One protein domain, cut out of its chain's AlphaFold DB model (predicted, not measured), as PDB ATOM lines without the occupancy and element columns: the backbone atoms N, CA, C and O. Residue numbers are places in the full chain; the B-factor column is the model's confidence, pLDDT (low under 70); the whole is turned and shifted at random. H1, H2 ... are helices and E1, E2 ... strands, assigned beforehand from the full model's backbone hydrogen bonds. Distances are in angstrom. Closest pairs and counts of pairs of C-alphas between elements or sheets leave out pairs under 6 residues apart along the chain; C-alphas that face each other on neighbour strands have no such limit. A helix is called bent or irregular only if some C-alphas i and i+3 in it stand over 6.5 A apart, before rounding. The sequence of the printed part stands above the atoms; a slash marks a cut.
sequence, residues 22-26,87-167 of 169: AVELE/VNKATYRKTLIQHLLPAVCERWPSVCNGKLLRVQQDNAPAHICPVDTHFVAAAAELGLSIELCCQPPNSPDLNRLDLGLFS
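This is residues 22 to 26 and 87 to 167 of the 169 residues of an uncharacterized protein of Phytophthora cactorum (UniProt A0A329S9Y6). A small sheet of three strands has two side-by-side helices, H1 and H2, near one end, and a short helix, H3, past the other end, where residues 162 to 167 stick out. The printed part has 86 residues, in the order E1, H1, E2, H2, E3, H3; the sheet runs E1, E2, E3 and is mixed. The class is mixed, helices and strands; the whole is compact, with a radius of gyration of the C-alphas of 13.1 A and spans of 34 by 26 by 18 A.

Edge strand E1, residues 22 to 24, is antiparallel to inner strand E2, residues 116 to 121; N 24 and O 118 are 2.8 A apart, within hydrogen-bond range. H1, residues 89 to 107, is only just on the sheet, with 5 pairs of C-alphas within 10 A, and only grazes it. E2 is parallel to edge strand E3, residues 145 to 150, with N 119 and O 147 at 2.8 A. H2, residues 133 to 141, grazes the sheet and touches residues 93 to 101 of H1, closest at the C-alphas of Ile 97 and Phe 135, 6.4 A, a shallow tilt of 21 degrees, the same way. E2, H2 and E3 form a strand-helix-strand unit, two parallel neighbour strands with a helix between, whose crossover is right-handed. H3, residues 160 to 165, is apart from H1 and H2. Every O i to N i+4 pair is within hydrogen-bond range in H2 and H3, and 13 of 15 in H1.

E1 begins at C-alpha 22 (-34.112, 52.441, 10.021). H1 is 25.6 A long and only just irregular: C-alphas 98 and 101 are 6.6 A apart. E2 measures 16.1 A, E3 16.9 A and H2 12.2 A. H3 ends at C-alpha 165 (-29.595, 62.125, 8.757).

The C-alphas farthest apart, of Glu 141 and Ser 167, are 37.6 A apart. Residues 27 to 86 are not printed, and C-alphas 26 and 87 are 28.6 A apart across the cut. The link from E2 to H2 is long. Confidence is under 70 at residues 22 to 26, 87, 109 to 114 and 152 to 167.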
ATOM      1  N   ALA A  22     -33.854  52.236   8.601       50.47
ATOM      2  CA  ALA A  22     -34.112  52.441  10.021       50.47
ATOM      3  C   ALA A  22     -34.582  51.130  10.646       50.47
ATOM      4  O   ALA A  22     -35.460  50.444  10.124       50.47
ATOM      5  N   VAL A  23     -34.021  50.787  11.797       48.09
ATOM      6  CA  VAL A  23     -34.448  49.623  12.569       48.09
ATOM      7  C   VAL A  23     -34.960  50.115  13.914       48.09
ATOM      8  O   VAL A  23     -34.210  50.711  14.687       48.09
ATOM      9  N   GLU A  24     -36.238  49.870  14.190       45.72
ATOM     10  CA  GLU A  24     -36.869  50.148  15.475       45.72
ATOM     11  C   GLU A  24     -37.050  48.848  16.264       45.72
ATOM     12  O   GLU A  24     -37.792  47.928  15.915       45.72
ATOM     13  N   LEU A  25     -36.346  48.773  17.386       44.19
ATOM     14  CA  LEU A  25     -36.576  47.734  18.373       44.19
ATOM     15  C   LEU A  25     -37.781  48.099  19.234       44.19
ATOM     16  O   LEU A  25     -37.655  48.888  20.167       44.19
ATOM     17  N   GLU A  26     -38.926  47.465  18.995       40.78
ATOM     18  CA  GLU A  26     -39.972  47.384  20.015       40.78
ATOM     19  C   GLU A  26     -39.746  46.129  20.864       40.78
ATOM     20  O   GLU A  26     -40.328  45.069  20.643       40.78
ATOM     21  N   VAL A  87     -30.686  49.194  -8.429       66.69
ATOM     22  CA  VAL A  87     -31.485  48.930  -7.233       66.69
ATOM     23  C   VAL A  87     -32.901  48.547  -7.656       66.69
ATOM     24  O   VAL A  87     -33.703  49.375  -8.087       66.69
ATOM     25  N   ASN A  88     -33.186  47.254  -7.578       79.31
ATOM     26  CA  ASN A  88     -34.507  46.674  -7.763       79.31
ATOM     27  C   ASN A  88     -34.903  45.900  -6.493       79.31
ATOM     28  O   ASN A  88     -34.078  45.680  -5.605       79.31
ATOM     29  N   LYS A  89     -36.157  45.441  -6.423       82.25
ATOM     30  CA  LYS A  89     -36.673  44.692  -5.263       82.25
ATOM     31  C   LYS A  89     -35.862  43.438  -4.926       82.25
ATOM     32  O   LYS A  89     -35.740  43.089  -3.757       82.25
ATOM     33  N   ALA A  90     -35.302  42.759  -5.928       82.00
ATOM     34  CA  ALA A  90     -34.510  41.549  -5.724       82.00
ATOM     35  C   ALA A  90     -33.130  41.866  -5.130       82.00
ATOM     36  O   ALA A  90     -32.719  41.218  -4.169       82.00
ATOM     37  N   THR A  91     -32.439  42.882  -5.654       79.50
ATOM     38  CA  THR A  91     -31.152  43.342  -5.122       79.50
ATOM     39  C   THR A  91     -31.328  43.901  -3.713       79.50
ATOM     40  O   THR A  91     -30.565  43.539  -2.825       79.50
ATOM     41  N   TYR A  92     -32.380  44.690  -3.472       82.44
ATOM     42  CA  TYR A  92     -32.706  45.213  -2.142       82.44
ATOM     43  C   TYR A  92     -32.948  44.087  -1.128       82.44
ATOM     44  O   TYR A  92     -32.282  44.033  -0.096       82.44
ATOM     45  N   ARG A  93     -33.805  43.111  -1.462       85.75
ATOM     46  CA  ARG A  93     -34.024  41.909  -0.641       85.75
ATOM     47  C   ARG A  93     -32.721  41.183  -0.328       85.75
ATOM     48  O   ARG A  93     -32.490  40.800   0.814       85.75
ATOM     49  N   LYS A  94     -31.879  40.970  -1.343       85.00
ATOM     50  CA  LYS A  94     -30.598  40.281  -1.181       85.00
ATOM     51  C   LYS A  94     -29.702  41.025  -0.192       85.00
ATOM     52  O   LYS A  94     -29.149  40.384   0.692       85.00
ATOM     53  N   THR A  95     -29.610  42.348  -0.296       80.19
ATOM     54  CA  THR A  95     -28.839  43.176   0.639       80.19
ATOM     55  C   THR A  95     -29.369  43.053   2.067       80.19
ATOM     56  O   THR A  95     -28.576  42.851   2.984       80.19
ATOM     57  N   LEU A  96     -30.692  43.083   2.268       82.94
ATOM     58  CA  LEU A  96     -31.288  42.885   3.594       82.94
ATOM     59  C   LEU A  96     -30.929  41.508   4.175       82.94
ATOM     60  O   LEU A  96     -30.469  41.406   5.306       82.94
ATOM     61  N   ILE A  97     -31.071  40.439   3.393       85.38
ATOM     62  CA  ILE A  97     -30.765  39.084   3.869       85.38
ATOM     63  C   ILE A  97     -29.267  38.915   4.163       85.38
ATOM     64  O   ILE A  97     -28.900  38.318   5.168       85.38
ATOM     65  N   GLN A  98     -28.396  39.431   3.292       83.62
ATOM     66  CA  GLN A  98     -26.949  39.210   3.382       83.62
ATOM     67  C   GLN A  98     -26.244  40.110   4.393       83.62
ATOM     68  O   GLN A  98     -25.206  39.717   4.918       83.62
ATOM     69  N   HIS A  99     -26.765  41.312   4.634       81.38
ATOM     70  CA  HIS A  99     -26.096  42.302   5.472       81.38
ATOM     71  C   HIS A  99     -26.905  42.684   6.705       81.38
ATOM     72  O   HIS A  99     -26.333  42.722   7.791       81.38
ATOM     73  N   LEU A 100     -28.214  42.926   6.572       81.81
ATOM     74  CA  LEU A 100     -29.026  43.366   7.707       81.81
ATOM     75  C   LEU A 100     -29.209  42.241   8.731       81.81
ATOM     76  O   LEU A 100     -28.922  42.453   9.904       81.81
ATOM     77  N   LEU A 101     -29.645  41.048   8.305       82.25
ATOM     78  CA  LEU A 101     -29.919  39.953   9.246       82.25
ATOM     79  C   LEU A 101     -28.677  39.545  10.066       82.25
ATOM     80  O   LEU A 101     -28.786  39.475  11.291       82.25
ATOM     81  N   PRO A 102     -27.484  39.347   9.463       82.38
ATOM     82  CA  PRO A 102     -26.292  39.008  10.237       82.38
ATOM     83  C   PRO A 102     -25.842  40.142  11.161       82.38
ATOM     84  O   PRO A 102     -25.464  39.875  12.298       82.38
ATOM     85  N   ALA A 103     -25.926  41.401  10.710       80.06
ATOM     86  CA  ALA A 103     -25.551  42.553  11.530       80.06
ATOM     87  C   ALA A 103     -26.457  42.704  12.761       80.06
ATOM     88  O   ALA A 103     -25.981  43.054  13.838       80.06
ATOM     89  N   VAL A 104     -27.752  42.410  12.618       78.06
ATOM     90  CA  VAL A 104     -28.696  42.378  13.743       78.06
ATOM     91  C   VAL A 104     -28.316  41.276  14.734       78.06
ATOM     92  O   VAL A 104     -28.246  41.553  15.928       78.06
ATOM     93  N   CYS A 105     -28.014  40.060  14.265       76.00
ATOM     94  CA  CYS A 105     -27.572  38.966  15.139       76.00
ATOM     95  C   CYS A 105     -26.282  39.294  15.900       76.00
ATOM     96  O   CYS A 105     -26.164  38.969  17.079       76.00
ATOM     97  N   GLU A 106     -25.311  39.917  15.227       78.50
ATOM     98  CA  GLU A 106     -24.021  40.283  15.819       78.50
ATOM     99  C   GLU A 106     -24.182  41.349  16.904       78.50
ATOM    100  O   GLU A 106     -23.584  41.254  17.975       78.50
ATOM    101  N   ARG A 107     -25.014  42.360  16.644       74.06
ATOM    102  CA  ARG A 107     -25.175  43.506  17.544       74.06
ATOM    103  C   ARG A 107     -26.154  43.221  18.678       74.06
ATOM    104  O   ARG A 107     -25.973  43.748  19.774       74.06
ATOM    105  N   TRP A 108     -27.157  42.378  18.431       73.81
ATOM    106  CA  TRP A 108     -28.214  42.038  19.381       73.81
ATOM    107  C   TRP A 108     -28.500  40.531  19.441       73.81
ATOM    108  O   TRP A 108     -29.585  40.079  19.061       73.81
ATOM    109  N   PRO A 109     -27.590  39.737  20.027       68.56
ATOM    110  CA  PRO A 109     -27.813  38.304  20.216       68.56
ATOM    111  C   PRO A 109     -29.029  38.000  21.110       68.56
ATOM    112  O   PRO A 109     -29.618  36.929  21.010       68.56
ATOM    113  N   SER A 110     -29.455  38.944  21.959       67.38
ATOM    114  CA  SER A 110     -30.657  38.813  22.795       67.38
ATOM    115  C   SER A 110     -31.971  38.913  22.010       67.38
ATOM    116  O   SER A 110     -33.002  38.443  22.494       67.38
ATOM    117  N   VAL A 111     -31.959  39.485  20.799       66.00
ATOM    118  CA  VAL A 111     -33.129  39.552  19.903       66.00
ATOM    119  C   VAL A 111     -33.333  38.220  19.180       66.00
ATOM    120  O   VAL A 111     -34.474  37.815  18.954       66.00
ATOM    121  N   CYS A 112     -32.252  37.465  18.959       61.31
ATOM    122  CA  CYS A 112     -32.282  36.090  18.453       61.31
ATOM    123  C   CYS A 112     -33.000  35.099  19.393       61.31
ATOM    124  O   CYS A 112     -33.228  33.955  19.017       61.31
ATOM    125  N   ASN A 113     -33.399  35.530  20.597       64.94
ATOM    126  CA  ASN A 113     -34.220  34.752  21.529       64.94
ATOM    127  C   ASN A 113     -35.736  34.992  21.346       64.94
ATOM    128  O   ASN A 113     -36.513  34.773  22.275       64.94
ATOM    129  N   GLY A 114     -36.167  35.452  20.167       64.12
ATOM    130  CA  GLY A 114     -37.586  35.575  19.814       64.12
ATOM    131  C   GLY A 114     -38.240  36.915  20.163       64.12
ATOM    132  O   GLY A 114     -39.468  36.989  20.202       64.12
ATOM    133  N   LYS A 115     -37.461  37.980  20.399       70.94
ATOM    134  CA  LYS A 115     -38.021  39.342  20.471       70.94
ATOM    135  C   LYS A 115     -38.357  39.823  19.053       70.94
ATOM    136  O   LYS A 115     -37.573  39.604  18.132       70.94
ATOM    137  N   LEU A 116     -39.513  40.470  18.887       73.94
ATOM    138  CA  LEU A 116     -39.938  41.027  17.601       73.94
ATOM    139  C   LEU A 116     -39.146  42.304  17.289       73.94
ATOM    140  O   LEU A 116     -39.154  43.256  18.065       73.94
ATOM    141  N   LEU A 117     -38.490  42.331  16.135       76.69
ATOM    142  CA  LEU A 117     -37.821  43.499  15.577       76.69
ATOM    143  C   LEU A 117     -38.700  44.127  14.497       76.69
ATOM    144  O   LEU A 117     -39.127  43.425  13.580       76.69
ATOM    145  N   ARG A 118     -38.899  45.444  14.540       75.81
ATOM    146  CA  ARG A 118     -39.566  46.169  13.458       75.81
ATOM    147  C   ARG A 118     -38.547  46.966  12.656       75.81
ATOM    148  O   ARG A 118     -37.776  47.755  13.182       75.81
ATOM    149  N   VAL A 119     -38.509  46.754  11.352       78.38
ATOM    150  CA  VAL A 119     -37.604  47.470  10.451       78.38
ATOM    151  C   VAL A 119     -38.433  48.447   9.642       78.38
ATOM    152  O   VAL A 119     -39.253  48.033   8.824       78.38
ATOM    153  N   GLN A 120     -38.233  49.741   9.871       76.88
ATOM    154  CA  GLN A 120     -38.948  50.780   9.149       76.88
ATOM    155  C   GLN A 120     -38.204  51.126   7.855       76.88
ATOM    156  O   GLN A 120     -37.024  51.476   7.851       76.88
ATOM    157  N   GLN A 121     -38.920  51.065   6.740       78.81
ATOM    158  CA  GLN A 121     -38.436  51.479   5.427       78.81
ATOM    159  C   GLN A 121     -39.362  52.553   4.845       78.81
ATOM    160  O   GLN A 121     -40.568  52.578   5.118       78.81
ATOM    161  N   ASP A 122     -38.806  53.452   4.032       76.31
ATOM    162  CA  ASP A 122     -39.611  54.405   3.266       76.31
ATOM    163  C   ASP A 122     -40.447  53.674   2.185       76.31
ATOM    164  O   ASP A 122     -40.353  52.455   2.001       76.31
ATOM    165  N   ASN A 123     -41.290  54.403   1.451       75.44
ATOM    166  CA  ASN A 123     -42.131  53.821   0.399       75.44
ATOM    167  C   ASN A 123     -41.471  53.842  -1.001       75.44
ATOM    168  O   ASN A 123     -42.161  53.995  -2.014       75.44
ATOM    169  N   ALA A 124     -40.139  53.736  -1.089       76.19
ATOM    170  CA  ALA A 124     -39.423  53.719  -2.359       76.19
ATOM    171  C   ALA A 124     -39.824  52.513  -3.230       76.19
ATOM    172  O   ALA A 124     -40.021  51.398  -2.742       76.19
ATOM    173  N   PRO A 125     -39.872  52.671  -4.567       74.81
ATOM    174  CA  PRO A 125     -40.329  51.615  -5.476       74.81
ATOM    175  C   PRO A 125     -39.444  50.357  -5.469       74.81
ATOM    176  O   PRO A 125     -39.885  49.287  -5.901       74.81
ATOM    177  N   ALA A 126     -38.197  50.479  -5.002       76.69
ATOM    178  CA  ALA A 126     -37.258  49.374  -4.869       76.69
ATOM    179  C   ALA A 126     -37.448  48.558  -3.579       76.69
ATOM    180  O   ALA A 126     -36.888  47.469  -3.481       76.69
ATOM    181  N   HIS A 127     -38.240  49.039  -2.620       81.12
ATOM    182  CA  HIS A 127     -38.454  48.345  -1.358       81.12
ATOM    183  C   HIS A 127     -39.360  47.124  -1.511       81.12
ATOM    184  O   HIS A 127     -40.211  47.023  -2.407       81.12
ATOM    185  N   ILE A 128     -39.107  46.140  -0.648       81.62
ATOM    186  CA  ILE A 128     -39.847  44.882  -0.635       81.62
ATOM    187  C   ILE A 128     -41.098  44.996   0.225       81.62
ATOM    188  O   ILE A 128     -41.200  45.851   1.100       81.62
ATOM    189  N   CYS A 129     -42.070  44.129  -0.048       80.19
ATOM    190  CA  CYS A 129     -43.293  44.068   0.740       80.19
ATOM    191  C   CYS A 129     -42.961  43.726   2.208       80.19
ATOM    192  O   CYS A 129     -42.113  42.860   2.425       80.19
ATOM    193  N   PRO A 130     -43.665  44.314   3.192       77.69
ATOM    194  CA  PRO A 130     -43.652  43.886   4.592       77.69
ATOM    195  C   PRO A 130     -43.709  42.370   4.806       77.69
ATOM    196  O   PRO A 130     -43.041  41.818   5.673       77.69
ATOM    197  N   VAL A 131     -44.488  41.694   3.958       78.75
ATOM    198  CA  VAL A 131     -44.788  40.257   4.033       78.75
ATOM    199  C   VAL A 131     -43.975  39.465   2.999       78.75
ATOM    200  O   VAL A 131     -44.454  38.504   2.398       78.75
ATOM    201  N   ASP A 132     -42.756  39.906   2.694       85.12
ATOM    202  CA  ASP A 132     -41.912  39.222   1.720       85.12
ATOM    203  C   ASP A 132     -41.478  37.838   2.227       85.12
ATOM    204  O   ASP A 132     -40.708  37.714   3.177       85.12
ATOM    205  N   THR A 133     -41.952  36.783   1.561       84.50
ATOM    206  CA  THR A 133     -41.766  35.391   2.006       84.50
ATOM    207  C   THR A 133     -40.301  34.976   2.103       84.50
ATOM    208  O   THR A 133     -39.935  34.235   3.008       84.50
ATOM    209  N   HIS A 134     -39.452  35.463   1.197       86.88
ATOM    210  CA  HIS A 134     -38.027  35.140   1.195       86.88
ATOM    211  C   HIS A 134     -37.288  35.801   2.357       86.88
ATOM    212  O   HIS A 134     -36.427  35.172   2.964       86.88
ATOM    213  N   PHE A 135     -37.621  37.055   2.665       85.94
ATOM    214  CA  PHE A 135     -37.050  37.750   3.812       85.94
ATOM    215  C   PHE A 135     -37.491  37.105   5.132       85.94
ATOM    216  O   PHE A 135     -36.649  36.812   5.975       85.94
ATOM    217  N   VAL A 136     -38.788  36.810   5.276       85.62
ATOM    218  CA  VAL A 136     -39.335  36.160   6.479       85.62
ATOM    219  C   VAL A 136     -38.732  34.768   6.684       85.62
ATOM    220  O   VAL A 136     -38.357  34.430   7.803       85.62
ATOM    221  N   ALA A 137     -38.581  33.978   5.617       87.56
ATOM    222  CA  ALA A 137     -37.941  32.666   5.697       87.56
ATOM    223  C   ALA A 137     -36.475  32.769   6.150       87.56
ATOM    224  O   ALA A 137     -36.073  32.061   7.067       87.56
ATOM    225  N   ALA A 138     -35.699  33.692   5.571       86.94
ATOM    226  CA  ALA A 138     -34.301  33.894   5.952       86.94
ATOM    227  C   ALA A 138     -34.144  34.396   7.398       86.94
ATOM    228  O   ALA A 138     -33.228  33.980   8.104       86.94
ATOM    229  N   ALA A 139     -35.042  35.270   7.865       85.06
ATOM    230  CA  ALA A 139     -35.063  35.702   9.259       85.06
ATOM    231  C   ALA A 139     -35.383  34.528  10.201       85.06
ATOM    232  O   ALA A 139     -34.691  34.338  11.202       85.06
ATOM    233  N   ALA A 140     -36.362  33.690   9.844       85.06
ATOM    234  CA  ALA A 140     -36.736  32.512  10.623       85.06
ATOM    235  C   ALA A 140     -35.609  31.465  10.705       85.06
ATOM    236  O   ALA A 140     -35.397  30.891  11.770       85.06
ATOM    237  N   GLU A 141     -34.851  31.250   9.621       86.00
ATOM    238  CA  GLU A 141     -33.655  30.387   9.622       86.00
ATOM    239  C   GLU A 141     -32.591  30.861  10.624       86.00
ATOM    240  O   GLU A 141     -31.882  30.045  11.210       86.00
ATOM    241  N   LEU A 142     -32.510  32.172  10.860       81.31
ATOM    242  CA  LEU A 142     -31.601  32.791  11.826       81.31
ATOM    243  C   LEU A 142     -32.204  32.919  13.236       81.31
ATOM    244  O   LEU A 142     -31.569  33.492  14.117       81.31
ATOM    245  N   GLY A 143     -33.417  32.401  13.467       83.12
ATOM    246  CA  GLY A 143     -34.121  32.525  14.749       83.12
ATOM    247  C   GLY A 143     -34.605  33.946  15.057       83.12
ATOM    248  O   GLY A 143     -34.947  34.256  16.198       83.12
ATOM    249  N   LEU A 144     -34.637  34.823  14.054       81.38
ATOM    250  CA  LEU A 144     -35.049  36.211  14.194       81.38
ATOM    251  C   LEU A 144     -36.546  36.359  13.899       81.38
ATOM    252  O   LEU A 144     -37.040  35.925  12.858       81.38
ATOM    253  N   SER A 145     -37.266  37.039  14.792       81.31
ATOM    254  CA  SER A 145     -38.630  37.500  14.530       81.31
ATOM    255  C   SER A 145     -38.559  38.943  14.036       81.31
ATOM    256  O   SER A 145     -38.350  39.850  14.834       81.31
ATOM    257  N   ILE A 146     -38.646  39.163  12.718       80.12
ATOM    258  CA  ILE A 146     -38.507  40.497  12.106       80.12
ATOM    259  C   ILE A 146     -39.709  40.809  11.224       80.12
ATOM    260  O   ILE A 146     -40.091  40.007  10.374       80.12
ATOM    261  N   GLU A 147     -40.251  42.009  11.389       82.56
ATOM    262  CA  GLU A 147     -41.319  42.573  10.575       82.56
ATOM    263  C   GLU A 147     -40.824  43.843   9.872       82.56
ATOM    264  O   GLU A 147     -40.245  44.730  10.495       82.56
ATOM    265  N   LEU A 148     -41.040  43.937   8.558       83.75
ATOM    266  CA  LEU A 148     -40.767  45.156   7.797       83.75
ATOM    267  C   LEU A 148     -42.011  46.052   7.822       83.75
ATOM    268  O   LEU A 148     -43.103  45.604   7.493       83.75
ATOM    269  N   CYS A 149     -41.853  47.331   8.141       81.19
ATOM    270  CA  CYS A 149     -42.935  48.309   8.179       81.19
ATOM    271  C   CYS A 149     -42.670  49.412   7.148       81.19
ATOM    272  O   CYS A 149     -41.594  50.007   7.129       81.19
ATOM    273  N   CYS A 150     -43.649  49.703   6.289       76.81
ATOM    274  CA  CYS A 150     -43.566  50.841   5.371       76.81
ATOM    275  C   CYS A 150     -44.059  52.120   6.051       76.81
ATOM    276  O   CYS A 150     -44.988  52.079   6.859       76.81
ATOM    277  N   GLN A 151     -43.489  53.263   5.675       73.56
ATOM    278  CA  GLN A 151     -43.979  54.554   6.151       73.56
ATOM    279  C   GLN A 151     -45.431  54.842   5.740       73.56
ATOM    280  O   GLN A 151     -45.833  54.529   4.612       73.56
ATOM    281  N   PRO A 152     -46.210  55.499   6.620       64.94
ATOM    282  CA  PRO A 152     -47.513  56.030   6.251       64.94
ATOM    283  C   PRO A 152     -47.379  57.090   5.136       64.94
ATOM    284  O   PRO A 152     -46.436  57.889   5.146       64.94
ATOM    285  N   PRO A 153     -48.307  57.136   4.159       51.72
ATOM    286  CA  PRO A 153     -48.252  58.111   3.070       51.72
ATOM    287  C   PRO A 153     -48.292  59.555   3.601       51.72
ATOM    288  O   PRO A 153     -49.081  59.857   4.492       51.72
ATOM    289  N   ASN A 154     -47.488  60.459   3.026       53.81
ATOM    290  CA  ASN A 154     -47.429  61.897   3.360       53.81
ATOM    291  C   ASN A 154     -47.035  62.242   4.807       53.81
ATOM    292  O   ASN A 154     -47.549  63.205   5.371       53.81
ATOM    293  N   SER A 155     -46.103  61.497   5.396       57.50
ATOM    294  CA  SER A 155     -45.602  61.776   6.748       57.50
ATOM    295  C   SER A 155     -44.116  62.164   6.743       57.50
ATOM    296  O   SER A 155     -43.296  61.380   7.220       57.50
ATOM    297  N   PRO A 156     -43.733  63.340   6.199       53.12
ATOM    298  CA  PRO A 156     -42.334  63.787   6.211       53.12
ATOM    299  C   PRO A 156     -41.782  63.907   7.642       53.12
ATOM    300  O   PRO A 156     -40.609  63.640   7.870       53.12
ATOM    301  N   ASP A 157     -42.649  64.191   8.618       54.12
ATOM    302  CA  ASP A 157     -42.304  64.281  10.042       54.12
ATOM    303  C   ASP A 157     -42.145  62.911  10.739       54.12
ATOM    304  O   ASP A 157     -41.778  62.851  11.909       54.12
ATOM    305  N   LEU A 158     -42.435  61.799  10.047       51.34
ATOM    306  CA  LEU A 158     -42.290  60.431  10.573       51.34
ATOM    307  C   LEU A 158     -41.161  59.651   9.897       51.34
ATOM    308  O   LEU A 158     -40.914  58.498  10.261       51.34
ATOM    309  N   ASN A 159     -40.449  60.264   8.944       55.50
ATOM    310  CA  ASN A 159     -39.195  59.703   8.482       55.50
ATOM    311  C   ASN A 159     -38.086  60.101   9.451       55.50
ATOM    312  O   ASN A 159     -37.415  61.117   9.286       55.50
ATOM    313  N   ARG A 160     -37.882  59.274  10.480       53.94
ATOM    314  CA  ARG A 160     -36.795  59.473  11.444       53.94
ATOM    315  C   ARG A 160     -35.417  59.509  10.757       53.94
ATOM    316  O   ARG A 160     -34.522  60.171  11.271       53.94
ATOM    317  N   LEU A 161     -35.280  58.899   9.568       55.19
ATOM    318  CA  LEU A 161     -34.089  59.012   8.713       55.19
ATOM    319  C   LEU A 161     -33.952  60.408   8.081       55.19
ATOM    320  O   LEU A 161     -32.842  60.921   8.020       55.19
ATOM    321  N   ASP A 162     -35.044  61.063   7.669       50.41
ATOM    322  CA  ASP A 162     -34.981  62.433   7.126       50.41
ATOM    323  C   ASP A 162     -34.748  63.480   8.218       50.41
ATOM    324  O   ASP A 162     -34.024  64.452   8.001       50.41
ATOM    325  N   LEU A 163     -35.313  63.262   9.410       54.06
ATOM    326  CA  LEU A 163     -35.167  64.175  10.544       54.06
ATOM    327  C   LEU A 163     -33.808  64.066  11.250       54.06
ATOM    328  O   LEU A 163     -33.373  65.055  11.838       54.06
ATOM    329  N   GLY A 164     -33.142  62.907  11.201       49.03
ATOM    330  CA  GLY A 164     -31.839  62.676  11.840       49.03
ATOM    331  C   GLY A 164     -30.628  62.773  10.904       49.03
ATOM    332  O   GLY A 164     -29.593  63.293  11.310       49.03
ATOM    333  N   LEU A 165     -30.747  62.309   9.652       48.12
ATOM    334  CA  LEU A 165     -29.595  62.125   8.757       48.12
ATOM    335  C   LEU A 165     -29.380  63.295   7.782       48.12
ATOM    336  O   LEU A 165     -28.243  63.589   7.418       48.12
ATOM    337  N   PHE A 166     -30.450  63.978   7.357       46.06
ATOM    338  CA  PHE A 166     -30.377  65.062   6.360       46.06
ATOM    339  C   PHE A 166     -30.487  66.473   6.949       46.06
ATOM    340  O   PHE A 166     -30.251  67.451   6.241       46.06
ATOM    341  N   SER A 167     -30.796  66.593   8.238       44.62
ATOM    342  CA  SER A 167     -30.838  67.862   8.974       44.62
ATOM    343  C   SER A 167     -29.458  68.335   9.464       44.62
ATOM    344  O   SER A 167     -29.337  69.463   9.937       44.62
TER     345      SER A 167